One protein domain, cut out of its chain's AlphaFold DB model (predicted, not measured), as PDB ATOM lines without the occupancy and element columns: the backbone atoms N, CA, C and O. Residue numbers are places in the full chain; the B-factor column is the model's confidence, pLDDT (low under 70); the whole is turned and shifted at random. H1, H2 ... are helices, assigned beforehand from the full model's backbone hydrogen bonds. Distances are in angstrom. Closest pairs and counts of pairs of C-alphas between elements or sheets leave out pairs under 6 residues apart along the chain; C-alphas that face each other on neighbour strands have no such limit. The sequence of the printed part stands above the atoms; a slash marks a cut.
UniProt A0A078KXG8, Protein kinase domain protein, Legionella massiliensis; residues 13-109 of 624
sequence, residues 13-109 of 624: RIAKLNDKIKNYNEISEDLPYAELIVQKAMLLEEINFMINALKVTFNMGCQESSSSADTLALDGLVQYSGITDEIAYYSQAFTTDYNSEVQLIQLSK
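This is residues 13 to 109 of the 624 residues of the protein "Protein kinase domain protein" of Legionella massiliensis (UniProt A0A078KXG8). One long helix, H2, is the spine of an elongated model: H1 folds back along one side of it, while H3 and H4, in a row, run back along another side and H5 packs near H4. The bend that sticks out at one end is residues 64 to 69. The printed part has 97 residues with five named helices, H1 to H5 in chain order, and no named strand, all helix by class. It is only just loose, close to compact, with a radius of gyration of the C-alphas of 15.3 A and spans of 49 by 28 by 18 A.

Start at H1, residues 13 to 25, which forms a helical hairpin with the hub H2, residues 33 to 61: a shallow tilt of 19 degrees, closest C-alphas Tyr 24 and Lys 40, 6.2 A. H3, residues 68 to 78, forms another hairpin with H2, touching residues 51 to 58 alone at a shallow tilt of 29 degrees, closest C-alphas Ile 51 and Leu 77, 6.8 A. Next, H4, residues 82 to 91, touches H2 at residues 37 to 48 alone, closest C-alphas Leu 44 and Ile 83, 6.6 A. H5, residues 100 to 108, touches H2 at residues 37 to 45 alone, at a steep tilt of 39 degrees, closest C-alphas Val 38 and Ser 108, 4.7 A. H5 also touches H4, closest C-alphas Ile 87 and Ser 100, 5.9 A. H3 and H4 are apart. In H1, H2 and H5 every O i to N i+4 pair is within hydrogen-bond range; H4 has 5 of 6, and H3 has 3 of 7 beside 5 of 8 O i to N i+3 pairs.

Find C-alpha 13 at (105.572, 125.887, 161.397); from there H1 runs 18.5 A. H2 runs 41.1 A from C-alpha 33 at (126.161, 110.251, 177.650). H3 spans 15.6 A, H4 15.2 A, and H5 11.8 A to C-alpha 108 at (121.082, 108.308, 166.172).

The farthest C-alphas, Pro 32 and Ser 66, are 50.0 A apart. The printed part has no cut and no long link. Look for pLDDT under 70 at 41 residues, among them 59 to 82 and 91 to 103.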
ATOM      1  N   ARG A  13     104.476 126.814 161.691       88.06
ATOM      2  CA  ARG A  13     105.572 125.887 161.397       88.06
ATOM      3  C   ARG A  13     106.894 126.378 161.981       88.06
ATOM      4  O   ARG A  13     107.633 125.565 162.532       88.06
ATOM      5  N   ILE A  14     107.167 127.688 161.937       88.31
ATOM      6  CA  ILE A  14     108.339 128.286 162.605       88.31
ATOM      7  C   ILE A  14     108.171 128.217 164.130       88.31
ATOM      8  O   ILE A  14     109.125 127.906 164.841       88.31
ATOM      9  N   ALA A  15     106.958 128.426 164.656       91.44
ATOM     10  CA  ALA A  15     106.688 128.226 166.082       91.44
ATOM     11  C   ALA A  15     107.010 126.783 166.512       91.44
ATOM     12  O   ALA A  15     107.752 126.575 167.473       91.44
ATOM     13  N   LYS A  16     106.551 125.794 165.734       92.38
ATOM     14  CA  LYS A  16     106.857 124.377 165.966       92.38
ATOM     15  C   LYS A  16     108.360 124.079 165.876       92.38
ATOM     16  O   LYS A  16     108.870 123.335 166.709       92.38
ATOM     17  N   LEU A  17     109.077 124.674 164.915       91.88
ATOM     18  CA  LEU A  17     110.540 124.577 164.811       91.88
ATOM     19  C   LEU A  17     111.219 125.115 166.078       91.88
ATOM     20  O   LEU A  17     112.058 124.439 166.668       91.88
ATOM     21  N   ASN A  18     110.813 126.297 166.538       93.81
ATOM     22  CA  ASN A  18     111.337 126.898 167.759       93.81
ATOM     23  C   ASN A  18     111.055 126.051 169.000       93.81
ATOM     24  O   ASN A  18     111.909 125.966 169.878       93.81
ATOM     25  N   ASP A  19     109.909 125.380 169.075       94.31
ATOM     26  CA  ASP A  19     109.631 124.454 170.172       94.31
ATOM     27  C   ASP A  19     110.532 123.214 170.116       94.31
ATOM     28  O   ASP A  19     110.997 122.744 171.153       94.31
ATOM     29  N   LYS A  20     110.872 122.704 168.923       93.69
ATOM     30  CA  LYS A  20     111.887 121.643 168.777       93.69
ATOM     31  C   LYS A  20     113.272 122.121 169.215       93.69
ATOM     32  O   LYS A  20     113.962 121.380 169.913       93.69
ATOM     33  N   ILE A  21     113.650 123.352 168.870       92.62
ATOM     34  CA  ILE A  21     114.912 123.974 169.296       92.62
ATOM     35  C   ILE A  21     114.965 124.142 170.824       92.62
ATOM     36  O   ILE A  21     115.974 123.803 171.441       92.62
ATOM     37  N   LYS A  22     113.879 124.600 171.462       94.81
ATOM     38  CA  LYS A  22     113.786 124.667 172.933       94.81
ATOM     39  C   LYS A  22     113.926 123.285 173.554       94.81
ATOM     40  O   LYS A  22     114.792 123.103 174.400       94.81
ATOM     41  N   ASN A  23     113.163 122.307 173.061       93.81
ATOM     42  CA  ASN A  23     113.251 120.926 173.532       93.81
ATOM     43  C   ASN A  23     114.684 120.394 173.438       93.81
ATOM     44  O   ASN A  23     115.134 119.731 174.358       93.81
ATOM     45  N   TYR A  24     115.410 120.700 172.357       93.88
ATOM     46  CA  TYR A  24     116.819 120.339 172.203       93.88
ATOM     47  C   TYR A  24     117.716 120.986 173.270       93.88
ATOM     48  O   TYR A  24     118.552 120.307 173.873       93.88
ATOM     49  N   ASN A  25     117.540 122.286 173.512       92.94
ATOM     50  CA  ASN A  25     118.308 123.035 174.507       92.94
ATOM     51  C   ASN A  25     117.981 122.609 175.953       92.94
ATOM     52  O   ASN A  25     118.818 122.780 176.832       92.94
ATOM     53  N   GLU A  26     116.792 122.051 176.195       95.44
ATOM     54  CA  GLU A  26     116.307 121.609 177.509       95.44
ATOM     55  C   GLU A  26     116.611 120.133 177.827       95.44
ATOM     56  O   GLU A  26     116.315 119.678 178.935       95.44
ATOM     57  N   ILE A  27     117.200 119.363 176.898       92.25
ATOM     58  CA  ILE A  27     117.596 117.974 177.186       92.25
ATOM     59  C   ILE A  27     118.576 117.972 178.361       92.25
ATOM     60  O   ILE A  27     119.649 118.567 178.286       92.25
ATOM     61  N   SER A  28     118.203 117.259 179.426       90.44
ATOM     62  CA  SER A  28     118.994 117.159 180.651       90.44
ATOM     63  C   SER A  28     120.398 116.619 180.372       90.44
ATOM     64  O   SER A  28     120.565 115.536 179.805       90.44
ATOM     65  N   GLU A  29     121.407 117.359 180.831       89.81
ATOM     66  CA  GLU A  29     122.812 116.938 180.792       89.81
ATOM     67  C   GLU A  29     123.118 115.795 181.777       89.81
ATOM     68  O   GLU A  29     124.172 115.171 181.675       89.81
ATOM     69  N   ASP A  30     122.185 115.468 182.682       92.12
ATOM     70  CA  ASP A  30     122.318 114.370 183.649       92.12
ATOM     71  C   ASP A  30     122.027 112.988 183.034       92.12
ATOM     72  O   ASP A  30     122.220 111.955 183.684       92.12
ATOM     73  N   LEU A  31     121.543 112.937 181.788       89.38
ATOM     74  CA  LEU A  31     121.332 111.680 181.077       89.38
ATOM     75  C   LEU A  31     122.663 110.939 180.855       89.38
ATOM     76  O   LEU A  31     123.703 111.564 180.632       89.38
ATOM     77  N   PRO A  32     122.653 109.591 180.810       92.88
ATOM     78  CA  PRO A  32     123.813 108.837 180.356       92.88
ATOM     79  C   PRO A  32     124.287 109.351 178.992       92.88
ATOM     80  O   PRO A  32     123.484 109.488 178.073       92.88
ATOM     81  N   TYR A  33     125.592 109.587 178.834       86.75
ATOM     82  CA  TYR A  33     126.161 110.251 177.650       86.75
ATOM     83  C   TYR A  33     125.690 109.658 176.307       86.75
ATOM     84  O   TYR A  33     125.354 110.390 175.379       86.75
ATOM     85  N   ALA A  34     125.595 108.329 176.213       83.12
ATOM     86  CA  ALA A  34     125.101 107.655 175.010       83.12
ATOM     87  C   ALA A  34     123.620 107.960 174.719       83.12
ATOM     88  O   ALA A  34     123.235 108.124 173.566       83.12
ATOM     89  N   GLU A  35     122.787 108.046 175.756       86.31
ATOM     90  CA  GLU A  35     121.373 108.395 175.620       86.31
ATOM     91  C   GLU A  35     121.197 109.878 175.283       86.31
ATOM     92  O   GLU A  35     120.428 110.206 174.378       86.31
ATOM     93  N   LEU A  36     121.961 110.753 175.945       88.12
ATOM     94  CA  LEU A  36     122.015 112.187 175.665       88.12
ATOM     95  C   LEU A  36     122.311 112.453 174.183       88.12
ATOM     96  O   LEU A  36     121.556 113.169 173.524       88.12
ATOM     97  N   ILE A  37     123.367 111.832 173.644       86.25
ATOM     98  CA  ILE A  37     123.756 111.968 172.234       86.25
ATOM     99  C   ILE A  37     122.629 111.533 171.306       86.25
ATOM    100  O   ILE A  37     122.284 112.269 170.386       86.25
ATOM    101  N   VAL A  38     122.043 110.355 171.534       85.31
ATOM    102  CA  VAL A  38     120.988 109.829 170.658       85.31
ATOM    103  C   VAL A  38     119.771 110.756 170.672       85.31
ATOM    104  O   VAL A  38     119.197 111.030 169.619       85.31
ATOM    105  N   GLN A  39     119.364 111.255 171.843       87.94
ATOM    106  CA  GLN A  39     118.233 112.181 171.943       87.94
ATOM    107  C   GLN A  39     118.518 113.507 171.226       87.94
ATOM    108  O   GLN A  39     117.668 113.977 170.462       87.94
ATOM    109  N   LYS A  40     119.718 114.070 171.414       90.12
ATOM    110  CA  LYS A  40     120.152 115.301 170.744       90.12
ATOM    111  C   LYS A  40     120.259 115.137 169.231       90.12
ATOM    112  O   LYS A  40     119.714 115.965 168.509       90.12
ATOM    113  N   ALA A  41     120.875 114.060 168.749       86.94
ATOM    114  CA  ALA A  41     121.004 113.774 167.321       86.94
ATOM    115  C   ALA A  41     119.632 113.629 166.644       86.94
ATOM    116  O   ALA A  41     119.381 114.235 165.611       86.94
ATOM    117  N   MET A  42     118.697 112.904 167.262       88.44
ATOM    118  CA  MET A  42     117.338 112.763 166.722       88.44
ATOM    119  C   MET A  42     116.619 114.107 166.569       88.44
ATOM    120  O   MET A  42     115.972 114.353 165.555       88.44
ATOM    121  N   LEU A  43     116.724 114.983 167.572       89.62
ATOM    122  CA  LEU A  43     116.104 116.305 167.501       89.62
ATOM    123  C   LEU A  43     116.806 117.219 166.495       89.62
ATOM    124  O   LEU A  43     116.122 117.949 165.787       89.62
ATOM    125  N   LEU A  44     118.134 117.146 166.376       88.62
ATOM    126  CA  LEU A  44     118.881 117.865 165.339       88.62
ATOM    127  C   LEU A  44     118.476 117.425 163.930       88.62
ATOM    128  O   LEU A  44     118.368 118.267 163.047       88.62
ATOM    129  N   GLU A  45     118.202 116.137 163.725       87.88
ATOM    130  CA  GLU A  45     117.729 115.608 162.445       87.88
ATOM    131  C   GLU A  45     116.336 116.143 162.078       87.88
ATOM    132  O   GLU A  45     116.126 116.598 160.953       87.88
ATOM    133  N   GLU A  46     115.407 116.180 163.042       90.25
ATOM    134  CA  GLU A  46     114.092 116.814 162.868       90.25
ATOM    135  C   GLU A  46     114.215 118.321 162.579       90.25
ATOM    136  O   GLU A  46     113.571 118.825 161.661       90.25
ATOM    137  N   ILE A  47     115.050 119.038 163.343       89.56
ATOM    138  CA  ILE A  47     115.286 120.482 163.189       89.56
ATOM    139  C   ILE A  47     115.876 120.786 161.807       89.56
ATOM    140  O   ILE A  47     115.368 121.665 161.114       89.56
ATOM    141  N   ASN A  48     116.898 120.038 161.381       83.94
ATOM    142  CA  ASN A  48     117.519 120.193 160.066       83.94
ATOM    143  C   ASN A  48     116.502 119.974 158.939       83.94
ATOM    144  O   ASN A  48     116.374 120.802 158.037       83.94
ATOM    145  N   PHE A  49     115.719 118.893 159.025       85.31
ATOM    146  CA  PHE A  49     114.666 118.614 158.054       85.31
ATOM    147  C   PHE A  49     113.633 119.748 157.993       85.31
ATOM    148  O   PHE A  49     113.286 120.204 156.903       85.31
ATOM    149  N   MET A  50     113.171 120.242 159.148       88.25
ATOM    150  CA  MET A  50     112.217 121.351 159.223       88.25
ATOM    151  C   MET A  50     112.762 122.627 158.586       88.25
ATOM    152  O   MET A  50     112.043 123.266 157.823       88.25
ATOM    153  N   ILE A  51     114.014 122.993 158.871       83.31
ATOM    154  CA  ILE A  51     114.651 124.180 158.290       83.31
ATOM    155  C   ILE A  51     114.702 124.060 156.769       83.31
ATOM    156  O   ILE A  51     114.279 124.984 156.083       83.31
ATOM    157  N   ASN A  52     115.147 122.922 156.237       77.38
ATOM    158  CA  ASN A  52     115.254 122.721 154.791       77.38
ATOM    159  C   ASN A  52     113.878 122.707 154.110       77.38
ATOM    160  O   ASN A  52     113.688 123.372 153.095       77.38
ATOM    161  N   ALA A  53     112.888 122.033 154.698       79.50
ATOM    162  CA  ALA A  53     111.519 122.023 154.184       79.50
ATOM    163  C   ALA A  53     110.874 123.419 154.211       79.50
ATOM    164  O   ALA A  53     110.169 123.802 153.274       79.50
ATOM    165  N   LEU A  54     111.132 124.205 155.263       81.31
ATOM    166  CA  LEU A  54     110.659 125.582 155.359       81.31
ATOM    167  C   LEU A  54     111.371 126.484 154.362       81.31
ATOM    168  O   LEU A  54     110.680 127.220 153.674       81.31
ATOM    169  N   LYS A  55     112.696 126.381 154.205       74.69
ATOM    170  CA  LYS A  55     113.441 127.095 153.155       74.69
ATOM    171  C   LYS A  55     112.834 126.827 151.783       74.69
ATOM    172  O   LYS A  55     112.498 127.771 151.085       74.69
ATOM    173  N   VAL A  56     112.583 125.563 151.439       69.81
ATOM    174  CA  VAL A  56     111.928 125.194 150.174       69.81
ATOM    175  C   VAL A  56     110.527 125.807 150.076       69.81
ATOM    176  O   VAL A  56     110.191 126.413 149.065       69.81
ATOM    177  N   THR A  57     109.713 125.718 151.133       70.94
ATOM    178  CA  THR A  57     108.332 126.229 151.100       70.94
ATOM    179  C   THR A  57     108.253 127.753 151.049       70.94
ATOM    180  O   THR A  57     107.409 128.293 150.343       70.94
ATOM    181  N   PHE A  58     109.107 128.462 151.783       70.00
ATOM    182  CA  PHE A  58     109.176 129.921 151.749       70.00
ATOM    183  C   PHE A  58     109.813 130.418 150.457       70.00
ATOM    184  O   PHE A  58     109.331 131.398 149.902       70.00
ATOM    185  N   ASN A  59     110.802 129.707 149.910       60.91
ATOM    186  CA  ASN A  59     111.325 130.000 148.578       60.91
ATOM    187  C   ASN A  59     110.247 129.831 147.497       60.91
ATOM    188  O   ASN A  59     110.308 130.536 146.497       60.91
ATOM    189  N   MET A  60     109.254 128.956 147.701       53.88
ATOM    190  CA  MET A  60     108.068 128.869 146.839       53.88
ATOM    191  C   MET A  60     107.023 129.961 147.153       53.88
ATOM    192  O   MET A  60     106.443 130.529 146.238       53.88
ATOM    193  N   GLY A  61     106.782 130.288 148.429       52.12
ATOM    194  CA  GLY A  61     105.710 131.205 148.854       52.12
ATOM    195  C   GLY A  61     106.032 132.704 148.762       52.12
ATOM    196  O   GLY A  61     105.179 133.493 148.364       52.12
ATOM    197  N   CYS A  62     107.263 133.121 149.071       48.16
ATOM    198  CA  CYS A  62     107.700 134.523 148.987       48.16
ATOM    199  C   CYS A  62     107.811 135.036 147.542       48.16
ATOM    200  O   CYS A  62     108.047 136.222 147.326       48.16
ATOM    201  N   GLN A  63     107.628 134.167 146.547       43.62
ATOM    202  CA  GLN A  63     107.567 134.571 145.146       43.62
ATOM    203  C   GLN A  63     106.201 135.152 144.747       43.62
ATOM    204  O   GLN A  63     106.130 135.868 143.751       43.62
ATOM    205  N   GLU A  64     105.141 134.932 145.537       45.06
ATOM    206  CA  GLU A  64     103.801 135.474 145.261       45.06
ATOM    207  C   GLU A  64     103.519 136.812 145.977       45.06
ATOM    208  O   GLU A  64     102.683 137.595 145.518       45.06
ATOM    209  N   SER A  65     104.224 137.123 147.071       50.47
ATOM    210  CA  SER A  65     104.039 138.355 147.846       50.47
ATOM    211  C   SER A  65     105.249 139.291 147.734       50.47
ATOM    212  O   SER A  65     106.318 139.066 148.283       50.47
ATOM    213  N   SER A  66     105.076 140.423 147.046       47.34
ATOM    214  CA  SER A  66     106.111 141.463 146.878       47.34
ATOM    215  C   SER A  66     106.351 142.324 148.132       47.34
ATOM    216  O   SER A  66     106.898 143.426 148.044       47.34
ATOM    217  N   SER A  67     105.921 141.866 149.309       58.62
ATOM    218  CA  SER A  67     106.033 142.649 150.535       58.62
ATOM    219  C   SER A  67     107.433 142.494 151.136       58.62
ATOM    220  O   SER A  67     107.905 141.389 151.392       58.62
ATOM    221  N   SER A  68     108.104 143.614 151.410       54.88
ATOM    222  CA  SER A  68     109.426 143.635 152.057       54.88
ATOM    223  C   SER A  68     109.438 143.014 153.462       54.88
ATOM    224  O   SER A  68     110.506 142.796 154.027       54.88
ATOM    225  N   ALA A  69     108.262 142.761 154.047       59.00
ATOM    226  CA  ALA A  69     108.115 142.097 155.336       59.00
ATOM    227  C   ALA A  69     108.366 140.580 155.241       59.00
ATOM    228  O   ALA A  69     108.942 140.006 156.162       59.00
ATOM    229  N   ASP A  70     108.023 139.945 154.115       55.69
ATOM    230  CA  ASP A  70     108.220 138.500 153.930       55.69
ATOM    231  C   ASP A  70     109.706 138.148 153.750       55.69
ATOM    232  O   ASP A  70     110.169 137.098 154.194       55.69
ATOM    233  N   THR A  71     110.489 139.066 153.174       57.62
ATOM    234  CA  THR A  71     111.942 138.908 153.000       57.62
ATOM    235  C   THR A  71     112.703 138.987 154.328       57.62
ATOM    236  O   THR A  71     113.662 138.247 154.526       57.62
ATOM    237  N   LEU A  72     112.266 139.840 155.264       58.97
ATOM    238  CA  LEU A  72     112.880 139.957 156.597       58.97
ATOM    239  C   LEU A  72     112.619 138.716 157.464       58.97
ATOM    240  O   LEU A  72     113.504 138.278 158.195       58.97
ATOM    241  N   ALA A  73     111.445 138.094 157.326       58.66
ATOM    242  CA  ALA A  73     111.102 136.867 158.045       58.66
ATOM    243  C   ALA A  73     111.949 135.651 157.615       58.66
ATOM    244  O   ALA A  73     112.190 134.743 158.414       58.66
ATOM    245  N   LEU A  74     112.425 135.638 156.366       61.06
ATOM    246  CA  LEU A  74     113.287 134.594 155.809       61.06
ATOM    247  C   LEU A  74     114.743 134.688 156.276       61.06
ATOM    248  O   LEU A  74     115.414 133.658 156.365       61.06
ATOM    249  N   ASP A  75     115.228 135.887 156.607       65.38
ATOM    250  CA  ASP A  75     116.641 136.127 156.922       65.38
ATOM    251  C   ASP A  75     117.110 135.263 158.108       65.38
ATOM    252  O   ASP A  75     118.177 134.649 158.072       65.38
ATOM    253  N   GLY A  76     116.240 135.073 159.106       66.06
ATOM    254  CA  GLY A  76     116.506 134.197 160.250       66.06
ATOM    255  C   GLY A  76     116.602 132.700 159.915       66.06
ATOM    256  O   GLY A  76     117.333 131.980 160.593       66.06
ATOM    257  N   LEU A  77     115.893 132.212 158.887       67.62
ATOM    258  CA  LEU A  77     115.990 130.819 158.415       67.62
ATOM    259  C   LEU A  77     117.199 130.624 157.496       67.62
ATOM    260  O   LEU A  77     117.880 129.599 157.581       67.62
ATOM    261  N   VAL A  78     117.460 131.591 156.616       60.44
ATOM    262  CA  VAL A  78     118.576 131.567 155.664       60.44
ATOM    263  C   VAL A  78     119.909 131.580 156.408       60.44
ATOM    264  O   VAL A  78     120.765 130.743 156.124       60.44
ATOM    265  N   GLN A  79     120.049 132.443 157.417       60.44
ATOM    266  CA  GLN A  79     121.271 132.594 158.213       60.44
ATOM    267  C   GLN A  79     121.436 131.544 159.324       60.44
ATOM    268  O   GLN A  79     122.402 131.594 160.086       60.44
ATOM    269  N   TYR A  80     120.510 130.588 159.455       66.19
ATOM    270  CA  TYR A  80     120.570 129.600 160.527       66.19
ATOM    271  C   TYR A  80     121.704 128.585 160.304       66.19
ATOM    272  O   TYR A  80     121.526 127.573 159.627       66.19
ATOM    273  N   SER A  81     122.862 128.830 160.919       61.62
ATOM    274  CA  SER A  81     124.015 127.913 160.943       61.62
ATOM    275  C   SER A  81     123.961 126.883 162.079       61.62
ATOM    276  O   SER A  81     124.792 125.979 162.147       61.62
ATOM    277  N   GLY A  82     122.988 127.012 162.991       60.75
ATOM    278  CA  GLY A  82     123.100 126.502 164.361       60.75
ATOM    279  C   GLY A  82     123.314 124.995 164.520       60.75
ATOM    280  O   GLY A  82     123.878 124.576 165.526       60.75
ATOM    281  N   ILE A  83     122.898 124.160 163.563       71.19
ATOM    282  CA  ILE A  83     123.073 122.704 163.699       71.19
ATOM    283  C   ILE A  83     124.515 122.240 163.464       71.19
ATOM    284  O   ILE A  83     124.908 121.225 164.033       71.19
ATOM    285  N   THR A  84     125.298 122.945 162.641       67.81
ATOM    286  CA  THR A  84     126.618 122.468 162.200       67.81
ATOM    287  C   THR A  84     127.595 122.398 163.370       67.81
ATOM    288  O   THR A  84     128.236 121.368 163.577       67.81
ATOM    289  N   ASP A  85     127.622 123.444 164.198       69.88
ATOM    290  CA  ASP A  85     128.497 123.527 165.371       69.88
ATOM    291  C   ASP A  85     128.157 122.460 166.423       69.88
ATOM    292  O   ASP A  85     129.045 121.818 166.987       69.88
ATOM    293  N   GLU A  86     126.863 122.219 166.666       78.94
ATOM    294  CA  GLU A  86     126.411 121.190 167.612       78.94
ATOM    295  C   GLU A  86     126.774 119.781 167.130       78.94
ATOM    296  O   GLU A  86     127.179 118.922 167.914       78.94
ATOM    297  N   ILE A  87     126.652 119.521 165.831       71.38
ATOM    298  CA  ILE A  87     126.947 118.205 165.266       71.38
ATOM    299  C   ILE A  87     128.454 117.923 165.311       71.38
ATOM    300  O   ILE A  87     128.849 116.839 165.754       71.38
ATOM    301  N   ALA A  88     129.287 118.917 164.988       68.31
ATOM    302  CA  ALA A  88     130.739 118.840 165.147       68.31
ATOM    303  C   ALA A  88     131.154 118.566 166.606       68.31
ATOM    304  O   ALA A  88     132.041 117.749 166.864       68.31
ATOM    305  N   TYR A  89     130.478 119.193 167.576       79.56
ATOM    306  CA  TYR A  89     130.732 118.957 168.998       79.56
ATOM    307  C   TYR A  89     130.480 117.494 169.404       79.56
ATOM    308  O   TYR A  89     131.321 116.877 170.064       79.56
ATOM    309  N   TYR A  90     129.352 116.903 168.993       77.12
ATOM    310  CA  TYR A  90     128.981 115.543 169.410       77.12
ATOM    311  C   TYR A  90     129.704 114.427 168.662       77.12
ATOM    312  O   TYR A  90     129.907 113.348 169.226       77.12
ATOM    313  N   SER A  91     130.099 114.652 167.413       66.38
ATOM    314  CA  SER A  91     130.809 113.641 166.628       66.38
ATOM    315  C   SER A  91     132.282 113.500 166.994       66.38
ATOM    316  O   SER A  91     132.902 112.514 166.597       66.38
ATOM    317  N   GLN A  92     132.845 114.461 167.738       67.50
ATOM    318  CA  GLN A  92     134.280 114.550 168.038       67.50
ATOM    319  C   GLN A  92     135.167 114.570 166.776       67.50
ATOM    320  O   GLN A  92     136.385 114.398 166.860       67.50
ATOM    321  N   ALA A  93     134.572 114.791 165.602       56.69
ATOM    322  CA  ALA A  93     135.271 114.957 164.344       56.69
ATOM    323  C   ALA A  93     135.561 116.452 164.170       56.69
ATOM    324  O   ALA A  93     134.683 117.234 163.826       56.69
ATOM    325  N   PHE A  94     136.811 116.856 164.415       43.12
ATOM    326  CA  PHE A  94     137.281 118.244 164.261       43.12
ATOM    327  C   PHE A  94     137.368 118.724 162.807       43.12
ATOM    328  O   PHE A  94     137.827 119.833 162.545       43.12
ATOM    329  N   THR A  95     136.967 117.899 161.849       41.88
ATOM    330  CA  THR A  95     136.903 118.300 160.452       41.88
ATOM    331  C   THR A  95     135.515 118.867 160.199       41.88
ATOM    332  O   THR A  95     134.540 118.116 160.158       41.88
ATOM    333  N   THR A  96     135.450 120.181 159.985       42.34
ATOM    334  CA  THR A  96     134.329 120.879 159.327       42.34
ATOM    335  C   THR A  96     133.880 120.166 158.047       42.34
ATOM    336  O   THR A  96     132.718 120.235 157.683       42.34
ATOM    337  N   ASP A  97     134.772 119.373 157.450       40.19
ATOM    338  CA  ASP A  97     134.553 118.581 156.239       40.19
ATOM    339  C   ASP A  97     133.714 117.297 156.440       40.19
ATOM    340  O   ASP A  97     133.480 116.559 155.481       40.19
ATOM    341  N   TYR A  98     133.307 116.957 157.673       45.91
ATOM    342  CA  TYR A  98     132.601 115.701 157.961       45.91
ATOM    343  C   TYR A  98     131.110 115.953 158.199       45.91
ATOM    344  O   TYR A  98     130.691 116.493 159.217       45.91
ATOM    345  N   ASN A  99     130.309 115.531 157.226       58.78
ATOM    346  CA  ASN A  99     128.929 115.960 157.037       58.78
ATOM    347  C   ASN A  99     127.971 115.668 158.202       58.78
ATOM    348  O   ASN A  99     127.886 114.544 158.712       58.78
ATOM    349  N   SER A 100     127.152 116.670 158.521       62.53
ATOM    350  CA  SER A 100     126.203 116.670 159.628       62.53
ATOM    351  C   SER A 100     125.205 115.504 159.587       62.53
ATOM    352  O   SER A 100     125.008 114.838 160.596       62.53
ATOM    353  N   GLU A 101     124.634 115.160 158.429       65.75
ATOM    354  CA  GLU A 101     123.629 114.089 158.333       65.75
ATOM    355  C   GLU A 101     124.211 112.670 158.491       65.75
ATOM    356  O   GLU A 101     123.592 111.822 159.134       65.75
ATOM    357  N   VAL A 102     125.429 112.399 157.995       64.88
ATOM    358  CA  VAL A 102     126.126 111.115 158.242       64.88
ATOM    359  C   VAL A 102     126.407 110.953 159.728       64.88
ATOM    360  O   VAL A 102     126.180 109.881 160.292       64.88
ATOM    361  N   GLN A 103     126.885 112.021 160.367       69.44
ATOM    362  CA  GLN A 103     127.113 112.027 161.804       69.44
ATOM    363  C   GLN A 103     125.795 111.814 162.547       69.44
ATOM    364  O   GLN A 103     125.736 110.956 163.417       69.44
ATOM    365  N   LEU A 104     124.708 112.479 162.151       72.75
ATOM    366  CA  LEU A 104     123.387 112.257 162.740       72.75
ATOM    367  C   LEU A 104     122.914 110.812 162.567       72.75
ATOM    368  O   LEU A 104     122.459 110.224 163.543       72.75
ATOM    369  N   ILE A 105     123.083 110.191 161.397       76.12
ATOM    370  CA  ILE A 105     122.780 108.766 161.186       76.12
ATOM    371  C   ILE A 105     123.614 107.888 162.130       76.12
ATOM    372  O   ILE A 105     123.088 106.977 162.771       76.12
ATOM    373  N   GLN A 106     124.914 108.158 162.252       76.50
ATOM    374  CA  GLN A 106     125.813 107.383 163.107       76.50
ATOM    375  C   GLN A 106     125.530 107.572 164.602       76.50
ATOM    376  O   GLN A 106     125.655 106.606 165.358       76.50
ATOM    377  N   LEU A 107     125.140 108.780 165.011       75.00
ATOM    378  CA  LEU A 107     124.846 109.166 166.391       75.00
ATOM    379  C   LEU A 107     123.432 108.752 166.823       75.00
ATOM    380  O   LEU A 107     123.207 108.510 168.005       75.00
ATOM    381  N   SER A 108     122.485 108.645 165.888       77.38
ATOM    382  CA  SER A 108     121.082 108.308 166.172       77.38
ATOM    383  C   SER A 108     120.729 106.833 165.957       77.38
ATOM    384  O   SER A 108     119.644 106.407 166.359       77.38
ATOM    385  N   LYS A 109     121.608 106.024 165.349       77.38
ATOM    386  CA  LYS A 109     121.303 104.613 165.064       77.38
ATOM    387  C   LYS A 109     120.989 103.811 166.331       77.38
ATOM    388  O   LYS A 109     121.659 103.930 167.357       77.38
TER     389      LYS A 109